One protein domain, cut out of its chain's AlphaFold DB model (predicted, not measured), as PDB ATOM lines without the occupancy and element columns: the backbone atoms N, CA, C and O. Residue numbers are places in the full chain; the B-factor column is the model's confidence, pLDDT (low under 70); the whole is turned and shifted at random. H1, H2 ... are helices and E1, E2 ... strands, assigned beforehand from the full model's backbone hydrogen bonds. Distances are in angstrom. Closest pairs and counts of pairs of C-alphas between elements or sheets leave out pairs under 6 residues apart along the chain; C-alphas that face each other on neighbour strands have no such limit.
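Overview. This is residues 3 to 117 of the 117 residues of an uncharacterized protein of Erysipelothrix inopinata (UniProt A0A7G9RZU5). Five helices stand roughly side by side around H3 in the middle, with H1 and H2 on one side of it and H4 and H5 on the other, and a small two-strand hairpin, E1 and E2, lies beyond H5 at one end of the longest axis. Each helix folds back against the one before it, so that H1 H2 H3 and H3 H4 H5 make two triangles sharing H3. The printed part has 115 residues with five named helices and then two named strands, in the order H1 H2 H3 H4 H5 E1 E2; the sheet E1 - E2 is antiparallel and the class is mostly helix. The whole is compact, with a radius of gyration of the C-alphas of 13.8 A and spans of 39 by 29 by 29 A.

Arrangement. E1, residues 102 to 106, and E2, residues 112 to 116, form a hairpin of antiparallel neighbours at 150 degrees; N 103 and O 115 are 2.9 A apart and N 105 and O 113 are 3.0 A apart, within hydrogen-bond range. Both strands are apart from the hub H3, residues 39 to 51, which touches four helices. H5, residues 73 to 81, touches H3, the same way at a shallow tilt of 31 degrees, with the closest C-alphas, Asn 43 and Ala 75, 5.5 A apart. H4, residues 55 to 68, makes a helical hairpin with H3 at a shallow tilt of 11 degrees; the closest C-alphas, Gly 46 and Ala 58, are 4.0 A apart. H4 and H5 form another at 32 degrees, closest at the C-alphas of Phe 62 and Met 79, 5.3 A. H1, residues 3 to 15, H2, residues 21 to 34, and H3 form an up and down bundle, each helix running against the one before it. The closest C-alphas of H2 and H3 are Ile 28 and Pro 41, 5.5 A; those of H1 and H2 are Val 12 and Val 24, 5.9 A. H1 and H3 only just touch, with 3 pairs of C-alphas within 8 A, H3 with residues 40 to 44 alone; the closest, Leu 5 and Ile 40, are 7.3 A apart. H1 and H2 are apart from H4 and H5. In all five helices every O i to N i+4 pair is within hydrogen-bond range.

Along the chain. H1 is 17.9 A long from C-alpha 3 at (34.525, -23.536, -7.941). H2 and H4 are each 20.0 A, H3 18.9 A and H5 12.3 A. E1 is 12.7 A and E2 13.0 A, ending at C-alpha 116 at (57.836, -46.208, -8.997).

Size, cuts and confidence. The C-alphas farthest apart, Ser 19 and Lys 108, are 41.4 A apart. The printed part has no cut. The link H5 to E1, residues 82 to 101, is long; the other links are tight. The pLDDT is under 70 at residues 3, 85 to 86 and 93 to 117.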
ATOM      1  N   ASN A   3      34.783 -22.177  -8.445       59.50
ATOM      2  CA  ASN A   3      34.525 -23.536  -7.941       59.50
ATOM      3  C   ASN A   3      33.788 -24.484  -8.913       59.50
ATOM      4  O   ASN A   3      33.834 -25.692  -8.714       59.50
ATOM      5  N   ASN A   4      33.152 -23.991  -9.986       79.06
ATOM      6  CA  ASN A   4      32.253 -24.817 -10.817       79.06
ATOM      7  C   ASN A   4      32.996 -25.908 -11.623       79.06
ATOM      8  O   ASN A   4      32.512 -27.027 -11.764       79.06
ATOM      9  N   LEU A   5      34.204 -25.618 -12.124       86.06
ATOM     10  CA  LEU A   5      34.967 -26.593 -12.919       86.06
ATOM     11  C   LEU A   5      35.634 -27.668 -12.051       86.06
ATOM     12  O   LEU A   5      35.725 -28.815 -12.480       86.06
ATOM     13  N   LEU A   6      36.056 -27.323 -10.829       84.25
ATOM     14  CA  LEU A   6      36.558 -28.303  -9.858       84.25
ATOM     15  C   LEU A   6      35.432 -29.221  -9.373       84.25
ATOM     16  O   LEU A   6      35.600 -30.436  -9.377       84.25
ATOM     17  N   GLU A   7      34.263 -28.656  -9.059       87.75
ATOM     18  CA  GLU A   7      33.062 -29.432  -8.725       87.75
ATOM     19  C   GLU A   7      32.645 -30.356  -9.875       87.75
ATOM     20  O   GLU A   7      32.219 -31.486  -9.645       87.75
ATOM     21  N   LEU A   8      32.769 -29.904 -11.129       90.38
ATOM     22  CA  LEU A   8      32.510 -30.752 -12.288       90.38
ATOM     23  C   LEU A   8      33.494 -31.922 -12.353       90.38
ATOM     24  O   LEU A   8      33.061 -33.046 -12.580       90.38
ATOM     25  N   ILE A   9      34.791 -31.671 -12.164       89.88
ATOM     26  CA  ILE A   9      35.817 -32.720 -12.159       89.88
ATOM     27  C   ILE A   9      35.496 -33.774 -11.096       89.88
ATOM     28  O   ILE A   9      35.404 -34.952 -11.432       89.88
ATOM     29  N   GLU A  10      35.258 -33.344  -9.855       87.31
ATOM     30  CA  GLU A  10      34.930 -34.235  -8.736       87.31
ATOM     31  C   GLU A  10      33.637 -35.016  -8.998       87.31
ATOM     32  O   GLU A  10      33.575 -36.228  -8.784       87.31
ATOM     33  N   TYR A  11      32.608 -34.348  -9.527       90.12
ATOM     34  CA  TYR A  11      31.352 -34.996  -9.886       90.12
ATOM     35  C   TYR A  11      31.558 -36.088 -10.936       90.12
ATOM     36  O   TYR A  11      31.073 -37.204 -10.761       90.12
ATOM     37  N   VAL A  12      32.282 -35.791 -12.021       91.12
ATOM     38  CA  VAL A  12      32.554 -36.777 -13.072       91.12
ATOM     39  C   VAL A  12      33.380 -37.928 -12.497       91.12
ATOM     40  O   VAL A  12      33.025 -39.077 -12.717       91.12
ATOM     41  N   GLU A  13      34.436 -37.657 -11.735       85.31
ATOM     42  CA  GLU A  13      35.286 -38.697 -11.142       85.31
ATOM     43  C   GLU A  13      34.495 -39.668 -10.250       85.31
ATOM     44  O   GLU A  13      34.671 -40.883 -10.343       85.31
ATOM     45  N   THR A  14      33.578 -39.146  -9.436       87.44
ATOM     46  CA  THR A  14      32.798 -39.937  -8.469       87.44
ATOM     47  C   THR A  14      31.576 -40.632  -9.074       87.44
ATOM     48  O   THR A  14      31.195 -41.705  -8.605       87.44
ATOM     49  N   HIS A  15      30.966 -40.059 -10.115       86.62
ATOM     50  CA  HIS A  15      29.708 -40.548 -10.699       86.62
ATOM     51  C   HIS A  15      29.893 -41.228 -12.061       86.62
ATOM     52  O   HIS A  15      28.917 -41.673 -12.666       86.62
ATOM     53  N   LEU A  16      31.125 -41.366 -12.560       83.25
ATOM     54  CA  LEU A  16      31.418 -42.076 -13.808       83.25
ATOM     55  C   LEU A  16      31.355 -43.602 -13.625       83.25
ATOM     56  O   LEU A  16      32.344 -44.327 -13.742       83.25
ATOM     57  N   THR A  17      30.143 -44.068 -13.349       81.06
ATOM     58  CA  THR A  17      29.728 -45.468 -13.309       81.06
ATOM     59  C   THR A  17      28.751 -45.734 -14.455       81.06
ATOM     60  O   THR A  17      28.062 -44.820 -14.918       81.06
ATOM     61  N   ASP A  18      28.640 -46.988 -14.893       72.94
ATOM     62  CA  ASP A  18      27.780 -47.364 -16.027       72.94
ATOM     63  C   ASP A  18      26.296 -47.021 -15.810       72.94
ATOM     64  O   ASP A  18      25.548 -46.847 -16.768       72.94
ATOM     65  N   SER A  19      25.846 -46.905 -14.557       78.81
ATOM     66  CA  SER A  19      24.448 -46.578 -14.242       78.81
ATOM     67  C   SER A  19      24.134 -45.081 -14.298       78.81
ATOM     68  O   SER A  19      22.968 -44.728 -14.451       78.81
ATOM     69  N   ASP A  20      25.138 -44.200 -14.197       78.75
ATOM     70  CA  ASP A  20      24.926 -42.751 -14.017       78.75
ATOM     71  C   ASP A  20      25.538 -41.881 -15.134       78.75
ATOM     72  O   ASP A  20      25.477 -40.648 -15.115       78.75
ATOM     73  N   TYR A  21      26.086 -42.507 -16.181       81.44
ATOM     74  CA  TYR A  21      26.797 -41.792 -17.248       81.44
ATOM     75  C   TYR A  21      25.938 -40.733 -17.971       81.44
ATOM     76  O   TYR A  21      26.464 -39.731 -18.454       81.44
ATOM     77  N   GLN A  22      24.614 -40.906 -18.024       86.38
ATOM     78  CA  GLN A  22      23.696 -39.944 -18.647       86.38
ATOM     79  C   GLN A  22      23.656 -38.605 -17.894       86.38
ATOM     80  O   GLN A  22      23.673 -37.538 -18.517       86.38
ATOM     81  N   ASN A  23      23.662 -38.633 -16.557       89.56
ATOM     82  CA  ASN A  23      23.712 -37.412 -15.751       89.56
ATOM     83  C   ASN A  23      25.087 -36.745 -15.843       89.56
ATOM     84  O   ASN A  23      25.169 -35.520 -15.963       89.56
ATOM     85  N   VAL A  24      26.152 -37.551 -15.890       93.00
ATOM     86  CA  VAL A  24      27.524 -37.091 -16.131       93.00
ATOM     87  C   VAL A  24      27.621 -36.327 -17.454       93.00
ATOM     88  O   VAL A  24      28.041 -35.169 -17.461       93.00
ATOM     89  N   ILE A  25      27.155 -36.911 -18.562       93.25
ATOM     90  CA  ILE A  25      27.156 -36.249 -19.878       93.25
ATOM     91  C   ILE A  25      26.341 -34.957 -19.838       93.25
ATOM     92  O   ILE A  25      26.805 -33.924 -20.325       93.25
ATOM     93  N   LYS A  26      25.149 -34.978 -19.229       93.00
ATOM     94  CA  LYS A  26      24.299 -33.788 -19.113       93.00
ATOM     95  C   LYS A  26      25.011 -32.656 -18.371       93.00
ATOM     96  O   LYS A  26      24.961 -31.511 -18.816       93.00
ATOM     97  N   LYS A  27      25.687 -32.958 -17.260       93.62
ATOM     98  CA  LYS A  27      26.396 -31.950 -16.464       93.62
ATOM     99  C   LYS A  27      27.626 -31.406 -17.194       93.62
ATOM    100  O   LYS A  27      27.853 -30.197 -17.159       93.62
ATOM    101  N   ILE A  28      28.346 -32.253 -17.931       94.94
ATOM    102  CA  ILE A  28      29.441 -31.818 -18.812       94.94
ATOM    103  C   ILE A  28      28.919 -30.901 -19.928       94.94
ATOM    104  O   ILE A  28      29.497 -29.841 -20.156       94.94
ATOM    105  N   ALA A  29      27.811 -31.253 -20.587       94.50
ATOM    106  CA  ALA A  29      27.226 -30.451 -21.664       94.50
ATOM    107  C   ALA A  29      26.783 -29.060 -21.184       94.50
ATOM    108  O   ALA A  29      27.042 -28.061 -21.854       94.50
ATOM    109  N   LEU A  30      26.177 -28.977 -19.994       94.19
ATOM    110  CA  LEU A  30      25.842 -27.694 -19.369       94.19
ATOM    111  C   LEU A  30      27.094 -26.861 -19.087       94.19
ATOM    112  O   LEU A  30      27.103 -25.664 -19.363       94.19
ATOM    113  N   SER A  31      28.164 -27.484 -18.587       93.75
ATOM    114  CA  SER A  31      29.415 -26.764 -18.345       93.75
ATOM    115  C   SER A  31      30.093 -26.303 -19.634       93.75
ATOM    116  O   SER A  31      30.706 -25.243 -19.628       93.75
ATOM    117  N   MET A  32      29.991 -27.068 -20.720       93.69
ATOM    118  CA  MET A  32      30.509 -26.677 -22.034       93.69
ATOM    119  C   MET A  32      29.740 -25.479 -22.608       93.69
ATOM    120  O   MET A  32      30.339 -24.619 -23.243       93.69
ATOM    121  N   ALA A  33      28.431 -25.385 -22.348       93.00
ATOM    122  CA  ALA A  33      27.628 -24.225 -22.733       93.00
ATOM    123  C   ALA A  33      27.946 -22.972 -21.895       93.00
ATOM    124  O   ALA A  33      27.956 -21.870 -22.434       93.00
ATOM    125  N   ASP A  34      28.217 -23.135 -20.595       93.12
ATOM    126  CA  ASP A  34      28.592 -22.036 -19.687       93.12
ATOM    127  C   ASP A  34      30.032 -21.543 -19.918       93.12
ATOM    128  O   ASP A  34      30.327 -20.357 -19.778       93.12
ATOM    129  N   LYS A  35      30.937 -22.464 -20.276       92.38
ATOM    130  CA  LYS A  35      32.379 -22.239 -20.453       92.38
ATOM    131  C   LYS A  35      32.859 -22.791 -21.804       92.38
ATOM    132  O   LYS A  35      33.608 -23.771 -21.825       92.38
ATOM    133  N   PRO A  36      32.434 -22.194 -22.932       93.81
ATOM    134  CA  PRO A  36      32.751 -22.702 -24.270       93.81
ATOM    135  C   PRO A  36      34.239 -22.596 -24.636       93.81
ATOM    136  O   PRO A  36      34.695 -23.253 -25.565       93.81
ATOM    137  N   ASP A  37      34.994 -21.773 -23.914       94.81
ATOM    138  CA  ASP A  37      36.436 -21.565 -24.048       94.81
ATOM    139  C   ASP A  37      37.270 -22.472 -23.126       94.81
ATOM    140  O   ASP A  37      38.498 -22.422 -23.147       94.81
ATOM    141  N   SER A  38      36.627 -23.321 -22.316       93.88
ATOM    142  CA  SER A  38      37.318 -24.189 -21.367       93.88
ATOM    143  C   SER A  38      37.666 -25.547 -21.967       93.88
ATOM    144  O   SER A  38      36.812 -26.270 -22.481       93.88
ATOM    145  N   ALA A  39      38.922 -25.960 -21.802       95.12
ATOM    146  CA  ALA A  39      39.384 -27.294 -22.175       95.12
ATOM    147  C   ALA A  39      38.811 -28.412 -21.278       95.12
ATOM    148  O   ALA A  39      38.700 -29.562 -21.709       95.12
ATOM    149  N   ILE A  40      38.427 -28.089 -20.035       94.31
ATOM    150  CA  ILE A  40      38.043 -29.076 -19.012       94.31
ATOM    151  C   ILE A  40      36.810 -29.897 -19.436       94.31
ATOM    152  O   ILE A  40      36.917 -31.124 -19.454       94.31
ATOM    153  N   PRO A  41      35.664 -29.305 -19.836       95.31
ATOM    154  CA  PRO A  41      34.489 -30.080 -20.241       95.31
ATOM    155  C   PRO A  41      34.751 -30.994 -21.443       95.31
ATOM    156  O   PRO A  41      34.249 -32.116 -21.489       95.31
ATOM    157  N   HIS A  42      35.574 -30.548 -22.397       97.31
ATOM    158  CA  HIS A  42      35.973 -31.369 -23.539       97.31
ATOM    159  C   HIS A  42      36.819 -32.567 -23.096       97.31
ATOM    160  O   HIS A  42      36.514 -33.695 -23.475       97.31
ATOM    161  N   ASN A  43      37.815 -32.360 -22.232       96.19
ATOM    162  CA  ASN A  43      38.603 -33.459 -21.678       96.19
ATOM    163  C   ASN A  43      37.730 -34.469 -20.919       96.19
ATOM    164  O   ASN A  43      37.821 -35.671 -21.160       96.19
ATOM    165  N   LEU A  44      36.839 -33.986 -20.053       95.56
ATOM    166  CA  LEU A  44      35.945 -34.838 -19.271       95.56
ATOM    167  C   LEU A  44      35.014 -35.663 -20.166       95.56
ATOM    168  O   LEU A  44      34.871 -36.862 -19.944       95.56
ATOM    169  N   LEU A  45      34.439 -35.069 -21.219       95.88
ATOM    170  CA  LEU A  45      33.613 -35.818 -22.170       95.88
ATOM    171  C   LEU A  45      34.425 -36.884 -22.914       95.88
ATOM    172  O   LEU A  45      33.944 -38.000 -23.098       95.88
ATOM    173  N   GLY A  46      35.669 -36.568 -23.287       95.38
ATOM    174  CA  GLY A  46      36.589 -37.537 -23.876       95.38
ATOM    175  C   GLY A  46      36.805 -38.753 -22.973       95.38
ATOM    176  O   GLY A  46      36.703 -39.886 -23.438       95.38
ATOM    177  N   ILE A  47      37.003 -38.540 -21.668       93.44
ATOM    178  CA  ILE A  47      37.146 -39.621 -20.678       93.44
ATOM    179  C   ILE A  47      35.883 -40.493 -20.612       93.44
ATOM    180  O   ILE A  47      35.984 -41.721 -20.595       93.44
ATOM    181  N   VAL A  48      34.695 -39.875 -20.595       91.94
ATOM    182  CA  VAL A  48      33.422 -40.615 -20.579       91.94
ATOM    183  C   VAL A  48      33.289 -41.479 -21.831       91.94
ATOM    184  O   VAL A  48      33.008 -42.671 -21.723       91.94
ATOM    185  N   LEU A  49      33.528 -40.908 -23.013       91.81
ATOM    186  CA  LEU A  49      33.444 -41.619 -24.291       91.81
ATOM    187  C   LEU A  49      34.443 -42.774 -24.365       91.81
ATOM    188  O   LEU A  49      34.099 -43.863 -24.823       91.81
ATOM    189  N   LEU A  50      35.656 -42.556 -23.861       89.62
ATOM    190  CA  LEU A  50      36.697 -43.569 -23.836       89.62
ATOM    191  C   LEU A  50      36.302 -44.779 -22.985       89.62
ATOM    192  O   LEU A  50      36.455 -45.912 -23.436       89.62
ATOM    193  N   LYS A  51      35.727 -44.561 -21.794       87.00
ATOM    194  CA  LYS A  51      35.227 -45.660 -20.947       87.00
ATOM    195  C   LYS A  51      34.131 -46.492 -21.615       87.00
ATOM    196  O   LYS A  51      33.992 -47.664 -21.289       87.00
ATOM    197  N   HIS A  52      33.398 -45.912 -22.563       86.06
ATOM    198  CA  HIS A  52      32.371 -46.605 -23.342       86.06
ATOM    199  C   HIS A  52      32.912 -47.206 -24.654       86.06
ATOM    200  O   HIS A  52      32.131 -47.617 -25.511       86.06
ATOM    201  N   GLY A  53      34.236 -47.244 -24.847       87.75
ATOM    202  CA  GLY A  53      34.872 -47.799 -26.047       87.75
ATOM    203  C   GLY A  53      34.703 -46.939 -27.304       87.75
ATOM    204  O   GLY A  53      34.953 -47.401 -28.416       87.75
ATOM    205  N   LEU A  54      34.283 -45.679 -27.161       90.25
ATOM    206  CA  LEU A  54      34.059 -44.752 -28.273       90.25
ATOM    207  C   LEU A  54      35.330 -43.942 -28.578       90.25
ATOM    208  O   LEU A  54      35.317 -42.709 -28.568       90.25
ATOM    209  N   TYR A  55      36.430 -44.644 -28.869       89.31
ATOM    210  CA  TYR A  55      37.783 -44.085 -29.030       89.31
ATOM    211  C   TYR A  55      37.860 -42.909 -30.018       89.31
ATOM    212  O   TYR A  55      38.373 -41.844 -29.686       89.31
ATOM    213  N   ASN A  56      37.263 -43.055 -31.206       91.00
ATOM    214  CA  ASN A  56      37.275 -42.003 -32.231       91.00
ATOM    215  C   ASN A  56      36.609 -40.702 -31.752       91.00
ATOM    216  O   ASN A  56      37.078 -39.607 -32.059       91.00
ATOM    217  N   LEU A  57      35.512 -40.813 -30.996       93.25
ATOM    218  CA  LEU A  57      34.817 -39.648 -30.452       93.25
ATOM    219  C   LEU A  57      35.604 -39.043 -29.288       93.25
ATOM    220  O   LEU A  57      35.732 -37.822 -29.217       93.25
ATOM    221  N   ALA A  58      36.184 -39.879 -28.424       94.62
ATOM    222  CA  ALA A  58      37.048 -39.426 -27.339       94.62
ATOM    223  C   ALA A  58      38.233 -38.598 -27.863       94.62
ATOM    224  O   ALA A  58      38.456 -37.482 -27.396       94.62
ATOM    225  N   MET A  59      38.917 -39.087 -28.904       95.12
ATOM    226  CA  MET A  59      40.032 -38.394 -29.557       95.12
ATOM    227  C   MET A  59      39.640 -37.000 -30.069       95.12
ATOM    228  O   MET A  59      40.393 -36.040 -29.895       95.12
ATOM    229  N   ASN A  60      38.451 -36.847 -30.662       96.38
ATOM    230  CA  ASN A  60      37.970 -35.539 -31.118       96.38
ATOM    231  C   ASN A  60      37.820 -34.548 -29.956       96.38
ATOM    232  O   ASN A  60      38.193 -33.381 -30.081       96.38
ATOM    233  N   HIS A  61      37.315 -35.016 -28.814       97.19
ATOM    234  CA  HIS A  61      37.152 -34.185 -27.627       97.19
ATOM    235  C   HIS A  61      38.485 -33.853 -26.947       97.19
ATOM    236  O   HIS A  61      38.678 -32.707 -26.546       97.19
ATOM    237  N   PHE A  62      39.440 -34.785 -26.893       96.12
ATOM    238  CA  PHE A  62      40.785 -34.476 -26.401       96.12
ATOM    239  C   PHE A  62      41.503 -33.460 -27.296       96.12
ATOM    240  O   PHE A  62      42.073 -32.499 -26.788       96.12
ATOM    241  N   ARG A  63      41.393 -33.592 -28.623       97.25
ATOM    242  CA  ARG A  63      41.924 -32.600 -29.572       97.25
ATOM    243  C   ARG A  63      41.302 -31.221 -29.392       97.25
ATOM    244  O   ARG A  63      42.022 -30.232 -29.426       97.25
ATOM    245  N   ALA A  64      39.988 -31.152 -29.182       97.75
ATOM    246  CA  ALA A  64      39.312 -29.890 -28.896       97.75
ATOM    247  C   ALA A  64      39.828 -29.260 -27.592       97.75
ATOM    248  O   ALA A  64      40.135 -28.073 -27.574       97.75
ATOM    249  N   ALA A  65      40.001 -30.056 -26.533       97.00
ATOM    250  CA  ALA A  65      40.566 -29.580 -25.273       97.00
ATOM    251  C   ALA A  65      41.996 -29.036 -25.446       97.00
ATOM    252  O   ALA A  65      42.284 -27.940 -24.977       97.00
ATOM    253  N   VAL A  66      42.862 -29.747 -26.180       96.38
ATOM    254  CA  VAL A  66      44.231 -29.291 -26.495       96.38
ATOM    255  C   VAL A  66      44.230 -28.033 -27.370       96.38
ATOM    256  O   VAL A  66      45.094 -27.179 -27.212       96.38
ATOM    257  N   ALA A  67      43.270 -27.891 -28.286       97.69
ATOM    258  CA  ALA A  67      43.153 -26.693 -29.117       97.69
ATOM    259  C   ALA A  67      42.706 -25.459 -28.314       97.69
ATOM    260  O   ALA A  67      43.150 -24.353 -28.615       97.69
ATOM    261  N   LEU A  68      41.841 -25.647 -27.312       97.00
ATOM    262  CA  LEU A  68      41.380 -24.584 -26.414       97.00
ATOM    263  C   LEU A  68      42.467 -24.169 -25.419       97.00
ATOM    264  O   LEU A  68      42.711 -22.980 -25.237       97.00
ATOM    265  N   ASP A  69      43.140 -25.144 -24.807       94.81
ATOM    266  CA  ASP A  69      44.264 -24.908 -23.907       94.81
ATOM    267  C   ASP A  69      45.380 -25.939 -24.149       94.81
ATOM    268  O   ASP A  69      45.365 -27.038 -23.581       94.81
ATOM    269  N   PRO A  70      46.401 -25.579 -24.945       93.06
ATOM    270  CA  PRO A  70      47.552 -26.443 -25.184       93.06
ATOM    271  C   PRO A  70      48.368 -26.752 -23.922       93.06
ATOM    272  O   PRO A  70      49.140 -27.711 -23.913       93.06
ATOM    273  N   THR A  71      48.227 -25.950 -22.861       91.38
ATOM    274  CA  THR A  71      48.947 -26.114 -21.590       91.38
ATOM    275  C   THR A  71      48.196 -26.984 -20.585       91.38
ATOM    276  O   THR A  71      48.769 -27.380 -19.567       91.38
ATOM    277  N   TYR A  72      46.946 -27.358 -20.879       88.88
ATOM    278  CA  TYR A  72      46.152 -28.236 -20.032       88.88
ATOM    279  C   TYR A  72      46.657 -29.685 -20.121       88.88
ATOM    280  O   TYR A  72      46.235 -30.497 -20.949       88.88
ATOM    281  N   THR A  73      47.598 -30.016 -19.234       89.38
ATOM    282  CA  THR A  73      48.300 -31.309 -19.165       89.38
ATOM    283  C   THR A  73      47.387 -32.541 -19.237       89.38
ATOM    284  O   THR A  73      47.742 -33.467 -19.970       89.38
ATOM    285  N   PRO A  74      46.219 -32.594 -18.557       89.62
ATOM    286  CA  PRO A  74      45.343 -33.764 -18.619       89.62
ATOM    287  C   PRO A  74      44.841 -34.083 -20.030       89.62
ATOM    288  O   PRO A  74      44.833 -35.249 -20.411       89.62
ATOM    289  N   ALA A  75      44.488 -33.074 -20.835       91.50
ATOM    290  CA  ALA A  75      44.029 -33.309 -22.204       91.50
ATOM    291  C   ALA A  75      45.148 -33.837 -23.104       91.50
ATOM    292  O   ALA A  75      44.916 -34.760 -23.879       91.50
ATOM    293  N   ASN A  76      46.369 -33.308 -22.967       89.81
ATOM    294  CA  ASN A  76      47.528 -33.817 -23.702       89.81
ATOM    295  C   ASN A  76      47.826 -35.278 -23.345       89.81
ATOM    296  O   ASN A  76      48.003 -36.107 -24.236       89.81
ATOM    297  N   TYR A  77      47.843 -35.596 -22.049       89.06
ATOM    298  CA  TYR A  77      48.067 -36.956 -21.572       89.06
ATOM    299  C   TYR A  77      46.988 -37.914 -22.089       89.06
ATOM    300  O   TYR A  77      47.299 -38.940 -22.692       89.06
ATOM    301  N   ASN A  78      45.716 -37.539 -21.939       91.56
ATOM    302  CA  ASN A  78      44.606 -38.366 -22.388       91.56
ATOM    303  C   ASN A  78      44.571 -38.524 -23.911       91.56
ATOM    304  O   ASN A  78      44.232 -39.598 -24.387       91.56
ATOM    305  N   MET A  79      44.959 -37.499 -24.677       91.06
ATOM    306  CA  MET A  79      45.066 -37.580 -26.135       91.06
ATOM    307  C   MET A  79      46.139 -38.580 -26.571       91.06
ATOM    308  O   MET A  79      45.886 -39.398 -27.447       91.06
ATOM    309  N   ILE A  80      47.336 -38.514 -25.975       88.44
ATOM    310  CA  ILE A  80      48.465 -39.385 -26.339       88.44
ATOM    311  C   ILE A  80      48.158 -40.845 -25.997       88.44
ATOM    312  O   ILE A  80      48.564 -41.750 -26.723       88.44
ATOM    313  N   SER A  81      47.444 -41.074 -24.900       83.50
ATOM    314  CA  SER A  81      47.233 -42.410 -24.358       83.50
ATOM    315  C   SER A  81      45.839 -42.988 -24.616       83.50
ATOM    316  O   SER A  81      45.569 -44.089 -24.144       83.50
ATOM    317  N   CYS A  82      44.948 -42.315 -25.361       83.56
ATOM    318  CA  CYS A  82      43.578 -42.822 -25.546       83.56
ATOM    319  C   CYS A  82      43.508 -44.158 -26.296       83.56
ATOM    320  O   CYS A  82      42.515 -44.865 -26.173       83.56
ATOM    321  N   ASP A  83      44.547 -44.512 -27.049       77.19
ATOM    322  CA  ASP A  83      44.621 -45.771 -27.793       77.19
ATOM    323  C   ASP A  83      45.276 -46.911 -26.980       77.19
ATOM    324  O   ASP A  83      45.412 -48.030 -27.480       77.19
ATOM    325  N   ASP A  84      45.674 -46.664 -25.722       78.06
ATOM    326  CA  ASP A  84      46.310 -47.666 -24.857       78.06
ATOM    327  C   ASP A  84      45.265 -48.454 -24.029       78.06
ATOM    328  O   ASP A  84      44.540 -47.876 -23.216       78.06
ATOM    329  N   PRO A  85      45.191 -49.794 -24.153       61.53
ATOM    330  CA  PRO A  85      44.264 -50.623 -23.378       61.53
ATOM    331  C   PRO A  85      44.533 -50.654 -21.861       61.53
ATOM    332  O   PRO A  85      43.672 -51.109 -21.109       61.53
ATOM    333  N   LYS A  86      45.701 -50.201 -21.386       69.12
ATOM    334  CA  LYS A  86      46.044 -50.078 -19.952       69.12
ATOM    335  C   LYS A  86      45.904 -48.647 -19.428       69.12
ATOM    336  O   LYS A  86      46.387 -48.331 -18.341       69.12
ATOM    337  N   PHE A  87      45.277 -47.775 -20.206       73.19
ATOM    338  CA  PHE A  87      45.172 -46.362 -19.903       73.19
ATOM    339  C   PHE A  87      44.335 -46.059 -18.652       73.19
ATOM    340  O   PHE A  87      43.235 -46.582 -18.460       73.19
ATOM    341  N   HIS A  88      44.830 -45.117 -17.850       78.88
ATOM    342  CA  HIS A  88      44.095 -44.493 -16.756       78.88
ATOM    343  C   HIS A  88      43.857 -43.012 -17.082       78.88
ATOM    344  O   HIS A  88      44.837 -42.283 -17.225       78.88
ATOM    345  N   PRO A  89      42.599 -42.546 -17.189       83.50
ATOM    346  CA  PRO A  89      42.305 -41.162 -17.547       83.50
ATOM    347  C   PRO A  89      42.705 -40.166 -16.458       83.50
ATOM    348  O   PRO A  89      42.410 -40.363 -15.282       83.50
ATOM    349  N   ALA A  90      43.307 -39.051 -16.871       85.62
ATOM    350  CA  ALA A  90      43.601 -37.913 -16.012       85.62
ATOM    351  C   ALA A  90      42.479 -36.866 -16.090       85.62
ATOM    352  O   ALA A  90      42.191 -36.318 -17.156       85.62
ATOM    353  N   PHE A  91      41.864 -36.547 -14.951       82.56
ATOM    354  CA  PHE A  91      40.771 -35.571 -14.879       82.56
ATOM    355  C   PHE A  91      41.266 -34.136 -14.636       82.56
ATOM    356  O   PHE A  91      40.678 -33.182 -15.141       82.56
ATOM    357  N   SER A  92      42.364 -33.964 -13.893       78.50
ATOM    358  CA  SER A  92      42.954 -32.663 -13.554       78.50
ATOM    359  C   SER A  92      44.473 -32.743 -13.372       78.50
ATOM    360  O   SER A  92      45.037 -33.832 -13.253       78.50
ATOM    361  N   SER A  93      45.140 -31.587 -13.293       65.19
ATOM    362  CA  SER A  93      46.574 -31.495 -12.974       65.19
ATOM    363  C   SER A  93      46.918 -32.143 -11.625       65.19
ATOM    364  O   SER A  93      48.010 -32.681 -11.467       65.19
ATOM    365  N   ASN A  94      45.970 -32.148 -10.679       61.47
ATOM    366  CA  ASN A  94      46.119 -32.792  -9.371       61.47
ATOM    367  C   ASN A  94      45.879 -34.310  -9.435       61.47
ATOM    368  O   ASN A  94      46.447 -35.047  -8.635       61.47
ATOM    369  N   THR A  95      45.098 -34.798 -10.407       60.50
ATOM    370  CA  THR A  95      44.833 -36.237 -10.601       60.50
ATOM    371  C   THR A  95      46.085 -36.996 -11.042       60.50
ATOM    372  O   THR A  95      46.253 -38.158 -10.692       60.50
ATOM    373  N   ILE A  96      47.029 -36.332 -11.720       51.91
ATOM    374  CA  ILE A  96      48.354 -36.909 -12.008       51.91
ATOM    375  C   ILE A  96      49.138 -37.196 -10.697       51.91
ATOM    376  O   ILE A  96      50.137 -37.910 -10.722       51.91
ATOM    377  N   ILE A  97      48.700 -36.669  -9.540       46.50
ATOM    378  CA  ILE A  97      49.446 -36.688  -8.267       46.50
ATOM    379  C   ILE A  97      48.758 -37.518  -7.160       46.50
ATOM    380  O   ILE A  97      49.410 -37.886  -6.186       46.50
ATOM    381  N   GLN A  98      47.488 -37.908  -7.293       40.06
ATOM    382  CA  GLN A  98      46.799 -38.720  -6.278       40.06
ATOM    383  C   GLN A  98      46.160 -39.967  -6.893       40.06
ATOM    384  O   GLN A  98      45.060 -39.916  -7.422       40.06
ATOM    385  N   GLY A  99      46.852 -41.105  -6.796       41.25
ATOM    386  CA  GLY A  99      46.247 -42.414  -7.080       41.25
ATOM    387  C   GLY A  99      47.213 -43.523  -7.487       41.25
ATOM    388  O   GLY A  99      46.904 -44.697  -7.326       41.25
ATOM    389  N   SER A 100      48.417 -43.181  -7.935       40.41
ATOM    390  CA  SER A 100      49.494 -44.149  -8.118       40.41
ATOM    391  C   SER A 100      50.813 -43.476  -7.790       40.41
ATOM    392  O   SER A 100      51.091 -42.399  -8.313       40.41
ATOM    393  N   THR A 101      51.637 -44.108  -6.962       41.62
ATOM    394  CA  THR A 101      53.065 -43.813  -6.748       41.62
ATOM    395  C   THR A 101      53.880 -44.070  -8.022       41.62
ATOM    396  O   THR A 101      54.878 -44.782  -8.037       41.62
ATOM    397  N   GLN A 102      53.411 -43.534  -9.142       48.84
ATOM    398  CA  GLN A 102      53.919 -43.775 -10.473       48.84
ATOM    399  C   GLN A 102      54.066 -42.419 -11.149       48.84
ATOM    400  O   GLN A 102      53.130 -41.866 -11.720       48.84
ATOM    401  N   LYS A 103      55.269 -41.859 -11.040       45.59
ATOM    402  CA  LYS A 103      55.649 -40.658 -11.773       45.59
ATOM    403  C   LYS A 103      55.914 -41.072 -13.216       45.59
ATOM    404  O   LYS A 103      56.886 -41.773 -13.490       45.59
ATOM    405  N   LEU A 104      55.054 -40.652 -14.139       44.81
ATOM    406  CA  LEU A 104      55.270 -40.865 -15.568       44.81
ATOM    407  C   LEU A 104      56.255 -39.818 -16.088       44.81
ATOM    408  O   LEU A 104      56.107 -38.626 -15.816       44.81
ATOM    409  N   THR A 105      57.283 -40.248 -16.812       44.88
ATOM    410  CA  THR A 105      58.211 -39.343 -17.505       44.88
ATOM    411  C   THR A 105      58.215 -39.671 -18.989       44.88
ATOM    412  O   THR A 105      58.337 -40.837 -19.363       44.88
ATOM    413  N   ILE A 106      58.076 -38.633 -19.817       45.84
ATOM    414  CA  ILE A 106      58.202 -38.724 -21.272       45.84
ATOM    415  C   ILE A 106      59.688 -38.586 -21.602       45.84
ATOM    416  O   ILE A 106      60.312 -37.563 -21.304       45.84
ATOM    417  N   THR A 107      60.277 -39.634 -22.165       54.69
ATOM    418  CA  THR A 107      61.671 -39.622 -22.616       54.69
ATOM    419  C   THR A 107      61.804 -38.839 -23.926       54.69
ATOM    420  O   THR A 107      60.824 -38.565 -24.616       54.69
ATOM    421  N   LYS A 108      63.029 -38.426 -24.284       47.62
ATOM    422  CA  LYS A 108      63.289 -37.581 -25.472       47.62
ATOM    423  C   LYS A 108      62.870 -38.220 -26.807       47.62
ATOM    424  O   LYS A 108      62.747 -37.513 -27.799       47.62
ATOM    425  N   ASP A 109      62.673 -39.531 -26.822       58.75
ATOM    426  CA  ASP A 109      62.188 -40.353 -27.935       58.75
ATOM    427  C   ASP A 109      60.667 -40.612 -27.890       58.75
ATOM    428  O   ASP A 109      60.149 -41.331 -28.736       58.75
ATOM    429  N   GLY A 110      59.940 -40.005 -26.945       41.84
ATOM    430  CA  GLY A 110      58.475 -40.052 -26.874       41.84
ATOM    431  C   GLY A 110      57.897 -41.249 -26.116       41.84
ATOM    432  O   GLY A 110      56.680 -41.408 -26.088       41.84
ATOM    433  N   ASN A 111      58.731 -42.069 -25.474       48.91
ATOM    434  CA  ASN A 111      58.263 -43.202 -24.680       48.91
ATOM    435  C   ASN A 111      57.799 -42.754 -23.284       48.91
ATOM    436  O   ASN A 111      58.445 -41.947 -22.611       48.91
ATOM    437  N   ILE A 112      56.673 -43.305 -22.827       52.69
ATOM    438  CA  ILE A 112      56.160 -43.081 -21.473       52.69
ATOM    439  C   ILE A 112      56.775 -44.141 -20.563       52.69
ATOM    440  O   ILE A 112      56.506 -45.332 -20.715       52.69
ATOM    441  N   THR A 113      57.602 -43.714 -19.609       47.47
ATOM    442  CA  THR A 113      58.180 -44.619 -18.608       47.47
ATOM    443  C   THR A 113      57.553 -44.377 -17.246       47.47
ATOM    444  O   THR A 113      57.425 -43.233 -16.801       47.47
ATOM    445  N   VAL A 114      57.189 -45.471 -16.580       52.81
ATOM    446  CA  VAL A 114      56.598 -45.465 -15.246       52.81
ATOM    447  C   VAL A 114      57.694 -45.560 -14.188       52.81
ATOM    448  O   VAL A 114      58.374 -46.581 -14.089       52.81
ATOM    449  N   ILE A 115      57.872 -44.507 -13.388       48.53
ATOM    450  CA  ILE A 115      58.821 -44.509 -12.272       48.53
ATOM    451  C   ILE A 115      58.050 -44.772 -10.979       48.53
ATOM    452  O   ILE A 115      57.216 -43.958 -10.586       48.53
ATOM    453  N   HIS A 116      58.350 -45.894 -10.327       43.81
ATOM    454  CA  HIS A 116      57.836 -46.208  -8.997       43.81
ATOM    455  C   HIS A 116      58.646 -45.417  -7.962       43.81
ATOM    456  O   HIS A 116      59.877 -45.511  -7.962       43.81
ATOM    457  N   ILE A 117      57.972 -44.628  -7.124       55.59
ATOM    458  CA  ILE A 117      58.561 -43.915  -5.975       55.59
ATOM    459  C   ILE A 117      58.032 -44.492  -4.670       55.59
ATOM    460  O   ILE A 117      56.808 -44.737  -4.601       55.59
TER     461      ILE A 117